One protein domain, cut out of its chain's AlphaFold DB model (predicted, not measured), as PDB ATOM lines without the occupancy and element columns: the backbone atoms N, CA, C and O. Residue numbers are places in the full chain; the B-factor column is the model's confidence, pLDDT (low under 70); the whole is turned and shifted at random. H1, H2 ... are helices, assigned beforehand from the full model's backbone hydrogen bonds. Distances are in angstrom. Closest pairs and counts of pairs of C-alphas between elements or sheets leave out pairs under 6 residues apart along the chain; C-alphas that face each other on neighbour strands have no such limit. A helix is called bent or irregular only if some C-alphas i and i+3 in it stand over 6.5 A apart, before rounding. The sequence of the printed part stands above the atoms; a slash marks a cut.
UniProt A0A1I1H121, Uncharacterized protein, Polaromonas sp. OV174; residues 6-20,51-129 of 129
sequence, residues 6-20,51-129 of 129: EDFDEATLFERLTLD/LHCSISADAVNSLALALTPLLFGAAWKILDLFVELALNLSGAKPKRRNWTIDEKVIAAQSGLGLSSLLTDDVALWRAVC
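Overview. This is residues 6 to 20 and 51 to 129 of the 129 residues of an uncharacterized protein of Polaromonas sp. OV174 (UniProt A0A1I1H121). A long bent helix, H2, makes the longest axis; H1 packs along the side of its second arm, while the short helices H3 and H4 gather at that arm's far end and H5 follows at a corner. Residues 51 to 69, of which 57 to 69 belong to H2, stick out from the body and make much of the length. The printed part has 94 residues with five named helices, H1 to H5 in order, and no named strand: all helix. It is loose, with a radius of gyration of the C-alphas of 17.2 A, and spans 53 by 27 by 22 A.

Arrangement. H2, residues 57 to 89, is the hub, touching three helices. Assigned as one helix by its hydrogen bonds, it is bent, with C-alphas 66 and 69 6.9 A apart; its arms H2a, residues 57 to 66, and H2b, residues 69 to 89, stand at a steep tilt of 43 degrees. H1, residues 6 to 20, touches H2b at a shallow tilt of 25 degrees, opposite ways; the closest C-alphas, of Glu 15 and Ala 74, are 5.0 A apart. With residues 83 to 87 alone, H2b touches H4, residues 114 to 120, about perpendicular at 84 degrees, closest at C-alphas Ala 86 and Leu 114, 6.4 A. With the same residues it only just touches H3, residues 101 to 109, with 3 pairs of C-alphas within 8 A, closest at Val 83 and Lys 104, 7.4 A. H4 and H5, residues 122 to 126, touch only at the corner, and only just, with 3 such pairs, closest at C-alphas Leu 117 and Leu 124, 7.3 A. Every O i to N i+4 pair is within hydrogen-bond range in H2a, H2b, H3 and H5, against 9 of 11 in H1 and 2 of 3 in H4.

Along the chain. H2b measures 30.1 A from C-alpha 69 at (11.841, 11.362, -8.321) to C-alpha 89 at (-2.476, 18.249, 17.196), H2a 14.1 A. H1 measures 19.4 A and is irregular, with C-alphas 11 and 14 7.7 A apart. H3 measures 12.4 A, H4 10.1 A and H5 6.2 A, ending at C-alpha 126, (8.686, 5.637, 15.721).

Size, cuts and confidence. Residues 21 to 50 are not printed, and C-alphas 20 and 51 are 22.6 A apart across the cut. The link from H2 to H3 is long, 11 residues. Model confidence is low, with pLDDT under 70, at residues 51 to 63 and 111 to 129.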
ATOM      1  N   GLU A   6      -4.214   7.920  13.113       84.44
ATOM      2  CA  GLU A   6      -4.817   6.889  12.255       84.44
ATOM      3  C   GLU A   6      -4.999   7.383  10.811       84.44
ATOM      4  O   GLU A   6      -4.622   6.684   9.871       84.44
ATOM      5  N   ASP A   7      -5.477   8.622  10.628       84.50
ATOM      6  CA  ASP A   7      -5.583   9.237   9.296       84.50
ATOM      7  C   ASP A   7      -4.208   9.341   8.617       84.50
ATOM      8  O   ASP A   7      -4.087   9.180   7.400       84.50
ATOM      9  N   PHE A   8      -3.170   9.662   9.398       85.44
ATOM     10  CA  PHE A   8      -1.798   9.779   8.910       85.44
ATOM     11  C   PHE A   8      -1.244   8.423   8.474       85.44
ATOM     12  O   PHE A   8      -0.672   8.324   7.384       85.44
ATOM     13  N   ASP A   9      -1.439   7.386   9.289       83.81
ATOM     14  CA  ASP A   9      -1.017   6.026   8.968       83.81
ATOM     15  C   ASP A   9      -1.691   5.538   7.681       83.81
ATOM     16  O   ASP A   9      -0.998   5.090   6.768       83.81
ATOM     17  N   GLU A  10      -3.010   5.706   7.540       86.88
ATOM     18  CA  GLU A  10      -3.732   5.305   6.327       86.88
ATOM     19  C   GLU A  10      -3.244   6.074   5.087       86.88
ATOM     20  O   GLU A  10      -3.009   5.486   4.028       86.88
ATOM     21  N   ALA A  11      -3.029   7.387   5.212       86.19
ATOM     22  CA  ALA A  11      -2.637   8.238   4.093       86.19
ATOM     23  C   ALA A  11      -1.175   8.069   3.640       86.19
ATOM     24  O   ALA A  11      -0.851   8.501   2.525       86.19
ATOM     25  N   THR A  12      -0.310   7.483   4.481       87.38
ATOM     26  CA  THR A  12       1.136   7.314   4.231       87.38
ATOM     27  C   THR A  12       1.597   5.861   4.108       87.38
ATOM     28  O   THR A  12       2.759   5.623   3.774       87.38
ATOM     29  N   LEU A  13       0.718   4.879   4.344       85.81
ATOM     30  CA  LEU A  13       1.063   3.452   4.357       85.81
ATOM     31  C   LEU A  13       1.772   3.003   3.076       85.81
ATOM     32  O   LEU A  13       2.782   2.302   3.136       85.81
ATOM     33  N   PHE A  14       1.259   3.411   1.914       81.81
ATOM     34  CA  PHE A  14       1.834   3.023   0.628       81.81
ATOM     35  C   PHE A  14       3.221   3.636   0.412       81.81
ATOM     36  O   PHE A  14       4.139   2.947  -0.031       81.81
ATOM     37  N   GLU A  15       3.397   4.914   0.742       86.62
ATOM     38  CA  GLU A  15       4.679   5.604   0.621       86.62
ATOM     39  C   GLU A  15       5.724   5.011   1.568       86.62
ATOM     40  O   GLU A  15       6.846   4.746   1.141       86.62
ATOM     41  N   ARG A  16       5.345   4.726   2.820       81.94
ATOM     42  CA  ARG A  16       6.217   4.079   3.811       81.94
ATOM     43  C   ARG A  16       6.632   2.684   3.357       81.94
ATOM     44  O   ARG A  16       7.819   2.379   3.357       81.94
ATOM     45  N   LEU A  17       5.683   1.875   2.881       82.81
ATOM     46  CA  LEU A  17       5.973   0.553   2.321       82.81
ATOM     47  C   LEU A  17       6.885   0.644   1.089       82.81
ATOM     48  O   LEU A  17       7.793  -0.164   0.931       82.81
ATOM     49  N   THR A  18       6.659   1.620   0.210       80.50
ATOM     50  CA  THR A  18       7.478   1.808  -0.995       80.50
ATOM     51  C   THR A  18       8.912   2.191  -0.631       80.50
ATOM     52  O   THR A  18       9.853   1.628  -1.186       80.50
ATOM     53  N   LEU A  19       9.095   3.109   0.320       78.25
ATOM     54  CA  LEU A  19      10.419   3.515   0.787       78.25
ATOM     55  C   LEU A  19      11.148   2.364   1.493       78.25
ATOM     56  O   LEU A  19      12.297   2.103   1.152       78.25
ATOM     57  N   ASP A  20      10.474   1.629   2.381       77.88
ATOM     58  CA  ASP A  20      11.032   0.453   3.070       77.88
ATOM     59  C   ASP A  20      11.525  -0.620   2.084       77.88
ATOM     60  O   ASP A  20      12.603  -1.187   2.238       77.88
ATOM     61  N   LEU A  51      20.981 -17.991  -6.210       33.59
ATOM     62  CA  LEU A  51      20.315 -17.379  -7.361       33.59
ATOM     63  C   LEU A  51      20.466 -15.858  -7.262       33.59
ATOM     64  O   LEU A  51      19.689 -15.195  -6.582       33.59
ATOM     65  N   HIS A  52      21.486 -15.322  -7.925       44.75
ATOM     66  CA  HIS A  52      21.679 -13.890  -8.075       44.75
ATOM     67  C   HIS A  52      21.058 -13.460  -9.406       44.75
ATOM     68  O   HIS A  52      21.461 -13.923 -10.474       44.75
ATOM     69  N   CYS A  53      20.060 -12.580  -9.363       40.94
ATOM     70  CA  CYS A  53      19.605 -11.894 -10.564       40.94
ATOM     71  C   CYS A  53      20.622 -10.779 -10.831       40.94
ATOM     72  O   CYS A  53      20.530  -9.706 -10.241       40.94
ATOM     73  N   SER A  54      21.649 -11.048 -11.645       49.88
ATOM     74  CA  SER A  54      22.661 -10.052 -12.005       49.88
ATOM     75  C   SER A  54      22.042  -9.006 -12.936       49.88
ATOM     76  O   SER A  54      22.115  -9.107 -14.161       49.88
ATOM     77  N   ILE A  55      21.380  -8.012 -12.358       57.03
ATOM     78  CA  ILE A  55      21.061  -6.777 -13.068       57.03
ATOM     79  C   ILE A  55      22.392  -6.033 -13.214       57.03
ATOM     80  O   ILE A  55      23.139  -5.915 -12.244       57.03
ATOM     81  N   SER A  56      22.739  -5.599 -14.430       63.66
ATOM     82  CA  SER A  56      23.985  -4.853 -14.634       63.66
ATOM     83  C   SER A  56      23.995  -3.606 -13.751       63.66
ATOM     84  O   SER A  56      22.949  -2.997 -13.530       63.66
ATOM     85  N   ALA A  57      25.174  -3.200 -13.274       62.84
ATOM     86  CA  ALA A  57      25.313  -1.976 -12.484       62.84
ATOM     87  C   ALA A  57      24.687  -0.763 -13.202       62.84
ATOM     88  O   ALA A  57      24.021   0.052 -12.571       62.84
ATOM     89  N   ASP A  58      24.791  -0.706 -14.533       63.56
ATOM     90  CA  ASP A  58      24.150   0.325 -15.356       63.56
ATOM     91  C   ASP A  58      22.616   0.258 -15.329       63.56
ATOM     92  O   ASP A  58      21.954   1.294 -15.280       63.56
ATOM     93  N   ALA A  59      22.030  -0.942 -15.336       63.31
ATOM     94  CA  ALA A  59      20.584  -1.117 -15.244       63.31
ATOM     95  C   ALA A  59      20.062  -0.820 -13.828       63.31
ATOM     96  O   ALA A  59      19.000  -0.211 -13.699       63.31
ATOM     97  N   VAL A  60      20.823  -1.159 -12.780       67.19
ATOM     98  CA  VAL A  60      20.528  -0.743 -11.397       67.19
ATOM     99  C   VAL A  60      20.588   0.779 -11.279       67.19
ATOM    100  O   VAL A  60      19.652   1.389 -10.771       67.19
ATOM    101  N   ASN A  61      21.635   1.411 -11.811       66.25
ATOM    102  CA  ASN A  61      21.811   2.860 -11.755       66.25
ATOM    103  C   ASN A  61      20.733   3.605 -12.561       66.25
ATOM    104  O   ASN A  61      20.157   4.585 -12.094       66.25
ATOM    105  N   SER A  62      20.386   3.114 -13.754       69.44
ATOM    106  CA  SER A  62      19.304   3.684 -14.564       69.44
ATOM    107  C   SER A  62      17.943   3.556 -13.877       69.44
ATOM    108  O   SER A  62      17.152   4.501 -13.912       69.44
ATOM    109  N   LEU A  63      17.679   2.424 -13.219       69.69
ATOM    110  CA  LEU A  63      16.466   2.218 -12.436       69.69
ATOM    111  C   LEU A  63      16.437   3.126 -11.200       69.69
ATOM    112  O   LEU A  63      15.409   3.741 -10.926       69.69
ATOM    113  N   ALA A  64      17.559   3.269 -10.494       70.62
ATOM    114  CA  ALA A  64      17.687   4.177  -9.360       70.62
ATOM    115  C   ALA A  64      17.395   5.626  -9.775       70.62
ATOM    116  O   ALA A  64      16.579   6.294  -9.141       70.62
ATOM    117  N   LEU A  65      17.968   6.095 -10.888       72.31
ATOM    118  CA  LEU A  65      17.692   7.426 -11.435       72.31
ATOM    119  C   LEU A  65      16.217   7.607 -11.819       72.31
ATOM    120  O   LEU A  65      15.650   8.670 -11.572       72.31
ATOM    121  N   ALA A  66      15.576   6.577 -12.379       74.00
ATOM    122  CA  ALA A  66      14.158   6.624 -12.739       74.00
ATOM    123  C   ALA A  66      13.224   6.621 -11.514       74.00
ATOM    124  O   ALA A  66      12.180   7.273 -11.534       74.00
ATOM    125  N   LEU A  67      13.593   5.909 -10.445       75.94
ATOM    126  CA  LEU A  67      12.808   5.820  -9.212       75.94
ATOM    127  C   LEU A  67      13.060   6.995  -8.265       75.94
ATOM    128  O   LEU A  67      12.174   7.333  -7.488       75.94
ATOM    129  N   THR A  68      14.217   7.658  -8.343       76.00
ATOM    130  CA  THR A  68      14.595   8.761  -7.439       76.00
ATOM    131  C   THR A  68      13.513   9.849  -7.328       76.00
ATOM    132  O   THR A  68      13.155  10.190  -6.201       76.00
ATOM    133  N   PRO A  69      12.909  10.363  -8.420       78.25
ATOM    134  CA  PRO A  69      11.841  11.362  -8.321       78.25
ATOM    135  C   PRO A  69      10.583  10.836  -7.616       78.25
ATOM    136  O   PRO A  69       9.918  11.582  -6.899       78.25
ATOM    137  N   LEU A  70      10.260   9.552  -7.802       78.88
ATOM    138  CA  LEU A  70       9.104   8.904  -7.179       78.88
ATOM    139  C   LEU A  70       9.336   8.688  -5.682       78.88
ATOM    140  O   LEU A  70       8.464   9.009  -4.879       78.88
ATOM    141  N   LEU A  71      10.524   8.209  -5.304       78.62
ATOM    142  CA  LEU A  71      10.929   8.044  -3.907       78.62
ATOM    143  C   LEU A  71      10.990   9.393  -3.192       78.62
ATOM    144  O   LEU A  71      10.491   9.525  -2.078       78.62
ATOM    145  N   PHE A  72      11.527  10.416  -3.860       81.44
ATOM    146  CA  PHE A  72      11.511  11.781  -3.352       81.44
ATOM    147  C   PHE A  72      10.079  12.277  -3.138       81.44
ATOM    148  O   PHE A  72       9.775  12.812  -2.077       81.44
ATOM    149  N   GLY A  73       9.177  12.057  -4.100       83.38
ATOM    150  CA  GLY A  73       7.764  12.417  -3.964       83.38
ATOM    151  C   GLY A  73       7.066  11.692  -2.808       83.38
ATOM    152  O   GLY A  73       6.315  12.318  -2.061       83.38
ATOM    153  N   ALA A  74       7.350  10.401  -2.622       83.31
ATOM    154  CA  ALA A  74       6.828   9.604  -1.516       83.31
ATOM    155  C   ALA A  74       7.318  10.132  -0.158       83.31
ATOM    156  O   ALA A  74       6.509  10.396   0.732       83.31
ATOM    157  N   ALA A  75       8.626  10.367  -0.021       82.62
ATOM    158  CA  ALA A  75       9.216  10.937   1.188       82.62
ATOM    159  C   ALA A  75       8.675  12.346   1.474       82.62
ATOM    160  O   ALA A  75       8.308  12.660   2.605       82.62
ATOM    161  N   TRP A  76       8.560  13.178   0.437       86.31
ATOM    162  CA  TRP A  76       8.008  14.521   0.552       86.31
ATOM    163  C   TRP A  76       6.559  14.505   1.037       86.31
ATOM    164  O   TRP A  76       6.212  15.270   1.931       86.31
ATOM    165  N   LYS A  77       5.717  13.608   0.507       88.06
ATOM    166  CA  LYS A  77       4.326  13.462   0.954       88.06
ATOM    167  C   LYS A  77       4.244  13.086   2.435       88.06
ATOM    168  O   LYS A  77       3.430  13.663   3.151       88.06
ATOM    169  N   ILE A  78       5.079  12.151   2.894       85.56
ATOM    170  CA  ILE A  78       5.121  11.761   4.312       85.56
ATOM    171  C   ILE A  78       5.452  12.979   5.177       85.56
ATOM    172  O   ILE A  78       4.708  13.276   6.108       85.56
ATOM    173  N   LEU A  79       6.509  13.723   4.837       84.88
ATOM    174  CA  LEU A  79       6.904  14.933   5.566       84.88
ATOM    175  C   LEU A  79       5.805  16.005   5.552       84.88
ATOM    176  O   LEU A  79       5.521  16.624   6.576       84.88
ATOM    177  N   ASP A  80       5.160  16.209   4.406       86.81
ATOM    178  CA  ASP A  80       4.127  17.227   4.237       86.81
ATOM    179  C   ASP A  80       2.882  16.946   5.094       86.81
ATOM    180  O   ASP A  80       2.363  17.857   5.747       86.81
ATOM    181  N   LEU A  81       2.432  15.686   5.139       87.44
ATOM    182  CA  LEU A  81       1.306  15.248   5.972       87.44
ATOM    183  C   LEU A  81       1.667  15.183   7.456       87.44
ATOM    184  O   LEU A  81       0.814  15.423   8.310       87.44
ATOM    185  N   PHE A  82       2.928  14.904   7.770       82.88
ATOM    186  CA  PHE A  82       3.426  14.887   9.139       82.88
ATOM    187  C   PHE A  82       3.378  16.283   9.766       82.88
ATOM    188  O   PHE A  82       2.914  16.456  10.892       82.88
ATOM    189  N   VAL A  83       3.784  17.302   9.004       84.19
ATOM    190  CA  VAL A  83       3.654  18.704   9.421       84.19
ATOM    191  C   VAL A  83       2.183  19.077   9.629       84.19
ATOM    192  O   VAL A  83       1.865  19.745  10.610       84.19
ATOM    193  N   GLU A  84       1.265  18.623   8.768       87.25
ATOM    194  CA  GLU A  84      -0.175  18.860   8.975       87.25
ATOM    195  C   GLU A  84      -0.695  18.222  10.258       87.25
ATOM    196  O   GLU A  84      -1.437  18.872  10.996       87.25
ATOM    197  N   LEU A  85      -0.302  16.977  10.536       84.25
ATOM    198  CA  LEU A  85      -0.681  16.287  11.762       84.25
ATOM    199  C   LEU A  85      -0.189  17.061  12.989       84.25
ATOM    200  O   LEU A  85      -0.984  17.349  13.879       84.25
ATOM    201  N   ALA A  86       1.086  17.457  13.015       81.56
ATOM    202  CA  ALA A  86       1.659  18.204  14.133       81.56
ATOM    203  C   ALA A  86       0.925  19.535  14.375       81.56
ATOM    204  O   ALA A  86       0.589  19.881  15.512       81.56
ATOM    205  N   LEU A  87       0.603  20.260  13.300       83.44
ATOM    206  CA  LEU A  87      -0.160  21.502  13.384       83.44
ATOM    207  C   LEU A  87      -1.580  21.260  13.909       83.44
ATOM    208  O   LEU A  87      -2.032  21.980  14.801       83.44
ATOM    209  N   ASN A  88      -2.261  20.221  13.429       84.50
ATOM    210  CA  ASN A  88      -3.614  19.895  13.874       84.50
ATOM    211  C   ASN A  88      -3.640  19.419  15.340       84.50
ATOM    212  O   ASN A  88      -4.528  19.832  16.088       84.50
ATOM    213  N   LEU A  89      -2.639  18.650  15.790       80.88
ATOM    214  CA  LEU A  89      -2.476  18.249  17.196       80.88
ATOM    215  C   LEU A  89      -2.193  19.443  18.119       80.88
ATOM    216  O   LEU A  89      -2.652  19.462  19.258       80.88
ATOM    217  N   SER A  90      -1.509  20.478  17.621       77.44
ATOM    218  CA  SER A  90      -1.307  21.739  18.351       77.44
ATOM    219  C   SER A  90      -2.558  22.634  18.417       77.44
ATOM    220  O   SER A  90      -2.520  23.721  18.992       77.44
ATOM    221  N   GLY A  91      -3.678  22.194  17.829       77.75
ATOM    222  CA  GLY A  91      -4.939  22.935  17.783       77.75
ATOM    223  C   GLY A  91      -4.988  24.025  16.711       77.75
ATOM    224  O   GLY A  91      -5.970  24.772  16.641       77.75
ATOM    225  N   ALA A  92      -3.959  24.124  15.864       81.12
ATOM    226  CA  ALA A  92      -3.946  25.046  14.742       81.12
ATOM    227  C   ALA A  92      -4.929  24.581  13.659       81.12
ATOM    228  O   ALA A  92      -5.169  23.389  13.471       81.12
ATOM    229  N   LYS A  93      -5.522  25.539  12.944       81.50
ATOM    230  CA  LYS A  93      -6.471  25.261  11.864       81.50
ATOM    231  C   LYS A  93      -6.024  25.957  10.582       81.50
ATOM    232  O   LYS A  93      -5.612  27.119  10.652       81.50
ATOM    233  N   PRO A  94      -6.149  25.293   9.423       83.56
ATOM    234  CA  PRO A  94      -5.895  25.934   8.141       83.56
ATOM    235  C   PRO A  94      -6.897  27.076   7.914       83.56
ATOM    236  O   PRO A  94      -8.032  27.023   8.399       83.56
ATOM    237  N   LYS A  95      -6.517  28.117   7.155       80.44
ATOM    238  CA  LYS A  95      -7.460  29.215   6.843       80.44
ATOM    239  C   LYS A  95      -8.536  28.771   5.848       80.44
ATOM    240  O   LYS A  95      -9.577  29.415   5.727       80.44
ATOM    241  N   ARG A  96      -8.276  27.692   5.105       80.44
ATOM    242  CA  ARG A  96      -9.192  27.048   4.149       80.44
ATOM    243  C   ARG A  96      -9.411  25.581   4.533       80.44
ATOM    244  O   ARG A  96      -9.056  25.157   5.621       80.44
ATOM    245  N   ARG A  97     -10.009  24.791   3.632       78.62
ATOM    246  CA  ARG A  97     -10.261  23.354   3.841       78.62
ATOM    247  C   ARG A  97      -8.979  22.528   4.047       78.62
ATOM    248  O   ARG A  97      -9.029  21.544   4.772       78.62
ATOM    249  N   ASN A  98      -7.871  22.925   3.417       82.19
ATOM    250  CA  ASN A  98      -6.577  22.244   3.478       82.19
ATOM    251  C   ASN A  98      -5.476  23.252   3.822       82.19
ATOM    252  O   ASN A  98      -5.620  24.434   3.498       82.19
ATOM    253  N   TRP A  99      -4.386  22.763   4.414       83.38
ATOM    254  CA  TRP A  99      -3.179  23.544   4.660       83.38
ATOM    255  C   TRP A  99      -2.477  23.886   3.346       83.38
ATOM    256  O   TRP A  99      -2.261  23.015   2.503       83.38
ATOM    257  N   THR A 100      -2.091  25.147   3.169       87.56
ATOM    258  CA  THR A 100      -1.141  25.519   2.112       87.56
ATOM    259  C   THR A 100       0.292  25.481   2.637       87.56
ATOM    260  O   THR A 100       0.527  25.597   3.840       87.56
ATOM    261  N   ILE A 101       1.272  25.356   1.737       84.75
ATOM    262  CA  ILE A 101       2.694  25.389   2.117       84.75
ATOM    263  C   ILE A 101       3.027  26.704   2.835       84.75
ATOM    264  O   ILE A 101       3.657  26.681   3.888       84.75
ATOM    265  N   ASP A 102       2.528  27.838   2.337       84.81
ATOM    266  CA  ASP A 102       2.750  29.145   2.969       84.81
ATOM    267  C   ASP A 102       2.204  29.199   4.404       84.81
ATOM    268  O   ASP A 102       2.835  29.763   5.295       84.81
ATOM    269  N   GLU A 103       1.044  28.585   4.659       85.12
ATOM    270  CA  GLU A 103       0.473  28.499   6.006       85.12
ATOM    271  C   GLU A 103       1.341  27.650   6.938       85.12
ATOM    272  O   GLU A 103       1.574  28.054   8.079       85.12
ATOM    273  N   LYS A 104       1.863  26.521   6.446       83.38
ATOM    274  CA  LYS A 104       2.789  25.660   7.198       83.38
ATOM    275  C   LYS A 104       4.088  26.402   7.530       83.38
ATOM    276  O   LYS A 104       4.552  26.340   8.665       83.38
ATOM    277  N   VAL A 105       4.639  27.160   6.579       82.69
ATOM    278  CA  VAL A 105       5.857  27.968   6.772       82.69
ATOM    279  C   VAL A 105       5.637  29.062   7.819       82.69
ATOM    280  O   VAL A 105       6.461  29.225   8.718       82.69
ATOM    281  N   ILE A 106       4.515  29.782   7.755       81.69
ATOM    282  CA  ILE A 106       4.176  30.815   8.747       81.69
ATOM    283  C   ILE A 106       3.986  30.193  10.141       81.69
ATOM    284  O   ILE A 106       4.441  30.756  11.141       81.69
ATOM    285  N   ALA A 107       3.351  29.022  10.229       78.19
ATOM    286  CA  ALA A 107       3.176  28.304  11.491       78.19
ATOM    287  C   ALA A 107       4.521  27.840  12.086       78.19
ATOM    288  O   ALA A 107       4.763  28.011  13.281       78.19
ATOM    289  N   ALA A 108       5.440  27.360  11.244       73.56
ATOM    290  CA  ALA A 108       6.798  27.002  11.648       73.56
ATOM    291  C   ALA A 108       7.588  28.208  12.175       73.56
ATOM    292  O   ALA A 108       8.201  28.137  13.238       73.56
ATOM    293  N   GLN A 109       7.528  29.343  11.473       76.25
ATOM    294  CA  GLN A 109       8.218  30.576  11.873       76.25
ATOM    295  C   GLN A 109       7.666  31.185  13.166       76.25
ATOM    296  O   GLN A 109       8.401  31.840  13.900       76.25
ATOM    297  N   SER A 110       6.382  30.969  13.458       71.62
ATOM    298  CA  SER A 110       5.734  31.452  14.684       71.62
ATOM    299  C   SER A 110       5.939  30.532  15.894       71.62
ATOM    300  O   SER A 110       5.452  30.848  16.979       71.62
ATOM    301  N   GLY A 111       6.676  29.423  15.741       65.12
ATOM    302  CA  GLY A 111       6.960  28.478  16.826       65.12
ATOM    303  C   GLY A 111       5.743  27.663  17.273       65.12
ATOM    304  O   GLY A 111       5.757  27.068  18.348       65.12
ATOM    305  N   LEU A 112       4.677  27.643  16.470       64.50
ATOM    306  CA  LEU A 112       3.447  26.917  16.765       64.50
ATOM    307  C   LEU A 112       3.654  25.415  16.528       64.50
ATOM    308  O   LEU A 112       3.755  24.962  15.391       64.50
ATOM    309  N   GLY A 113       3.722  24.649  17.621       58.28
ATOM    310  CA  GLY A 113       3.524  23.192  17.656       58.28
ATOM    311  C   GLY A 113       4.621  22.315  17.047       58.28
ATOM    312  O   GLY A 113       4.680  21.128  17.345       58.28
ATOM    313  N   LEU A 114       5.515  22.870  16.232       60.09
ATOM    314  CA  LEU A 114       6.538  22.102  15.518       60.09
ATOM    315  C   LEU A 114       7.770  21.800  16.380       60.09
ATOM    316  O   LEU A 114       8.349  20.728  16.259       60.09
ATOM    317  N   SER A 115       8.144  22.698  17.289       55.09
ATOM    318  CA  SER A 115       9.366  22.594  18.099       55.09
ATOM    319  C   SER A 115       9.289  21.615  19.275       55.09
ATOM    320  O   SER A 115      10.337  21.257  19.796       55.09
ATOM    321  N   SER A 116       8.111  21.151  19.701       54.09
ATOM    322  CA  SER A 116       8.006  20.067  20.697       54.09
ATOM    323  C   SER A 116       7.770  18.701  20.044       54.09
ATOM    324  O   SER A 116       8.324  17.706  20.491       54.09
ATOM    325  N   LEU A 117       6.992  18.641  18.956       53.16
ATOM    326  CA  LEU A 117       6.662  17.388  18.259       53.16
ATOM    327  C   LEU A 117       7.808  16.870  17.374       53.16
ATOM    328  O   LEU A 117       8.068  15.674  17.372       53.16
ATOM    329  N   LEU A 118       8.534  17.743  16.661       56.38
ATOM    330  CA  LEU A 118       9.674  17.319  15.829       56.38
ATOM    331  C   LEU A 118      10.927  16.981  16.645       56.38
ATOM    332  O   LEU A 118      11.827  16.325  16.126       56.38
ATOM    333  N   THR A 119      11.000  17.429  17.897       57.78
ATOM    334  CA  THR A 119      12.226  17.357  18.706       57.78
ATOM    335  C   THR A 119      12.114  16.352  19.851       57.78
ATOM    336  O   THR A 119      13.069  15.613  20.075       57.78
ATOM    337  N   ASP A 120      10.954  16.258  20.518       55.28
ATOM    338  CA  ASP A 120      10.821  15.506  21.776       55.28
ATOM    339  C   ASP A 120       9.849  14.309  21.713       55.28
ATOM    340  O   ASP A 120       9.838  13.484  22.632       55.28
ATOM    341  N   ASP A 121       9.042  14.157  20.655       55.59
ATOM    342  CA  ASP A 121       8.049  13.077  20.582       55.59
ATOM    343  C   ASP A 121       8.613  11.793  19.942       55.59
ATOM    344  O   ASP A 121       8.619  11.582  18.727       55.59
ATOM    345  N   VAL A 122       9.100  10.895  20.803       55.75
ATOM    346  CA  VAL A 122       9.663   9.586  20.424       55.75
ATOM    347  C   VAL A 122       8.618   8.662  19.784       55.75
ATOM    348  O   VAL A 122       8.972   7.836  18.941       55.75
ATOM    349  N   ALA A 123       7.341   8.762  20.170       53.47
ATOM    350  CA  ALA A 123       6.284   7.951  19.564       53.47
ATOM    351  C   ALA A 123       6.020   8.397  18.120       53.47
ATOM    352  O   ALA A 123       5.805   7.563  17.243       53.47
ATOM    353  N   LEU A 124       6.136   9.703  17.874       52.50
ATOM    354  CA  LEU A 124       6.004  10.324  16.562       52.50
ATOM    355  C   LEU A 124       7.127   9.895  15.601       52.50
ATOM    356  O   LEU A 124       6.853   9.506  14.468       52.50
ATOM    357  N   TRP A 125       8.385   9.872  16.057       54.28
ATOM    358  CA  TRP A 125       9.516   9.386  15.250       54.28
ATOM    359  C   TRP A 125       9.470   7.874  14.991       54.28
ATOM    360  O   TRP A 125       9.846   7.429  13.910       54.28
ATOM    361  N   ARG A 126       8.937   7.078  15.929       56.72
ATOM    362  CA  ARG A 126       8.686   5.637  15.721       56.72
ATOM    363  C   ARG A 126       7.603   5.331  14.689       56.72
ATOM    364  O   ARG A 126       7.522   4.202  14.231       56.72
ATOM    365  N   ALA A 127       6.742   6.289  14.354       51.81
ATOM    366  CA  ALA A 127       5.808   6.131  13.244       51.81
ATOM    367  C   ALA A 127       6.477   6.419  11.886       51.81
ATOM    368  O   ALA A 127       5.936   6.054  10.848       51.81
ATOM    369  N   VAL A 128       7.643   7.068  11.872       49.31
ATOM    370  CA  VAL A 128       8.377   7.421  10.647       49.31
ATOM    371  C   VAL A 128       9.500   6.422  10.347       49.31
ATOM    372  O   VAL A 128       9.720   6.116   9.176       49.31
ATOM    373  N   CYS A 129      10.187   5.922  11.379       38.53
ATOM    374  CA  CYS A 129      11.215   4.877  11.298       38.53
ATOM    375  C   CYS A 129      10.622   3.473  11.429       38.53
ATOM    376  O   CYS A 129      11.136   2.571  10.737       38.53
TER     377      CYS A 129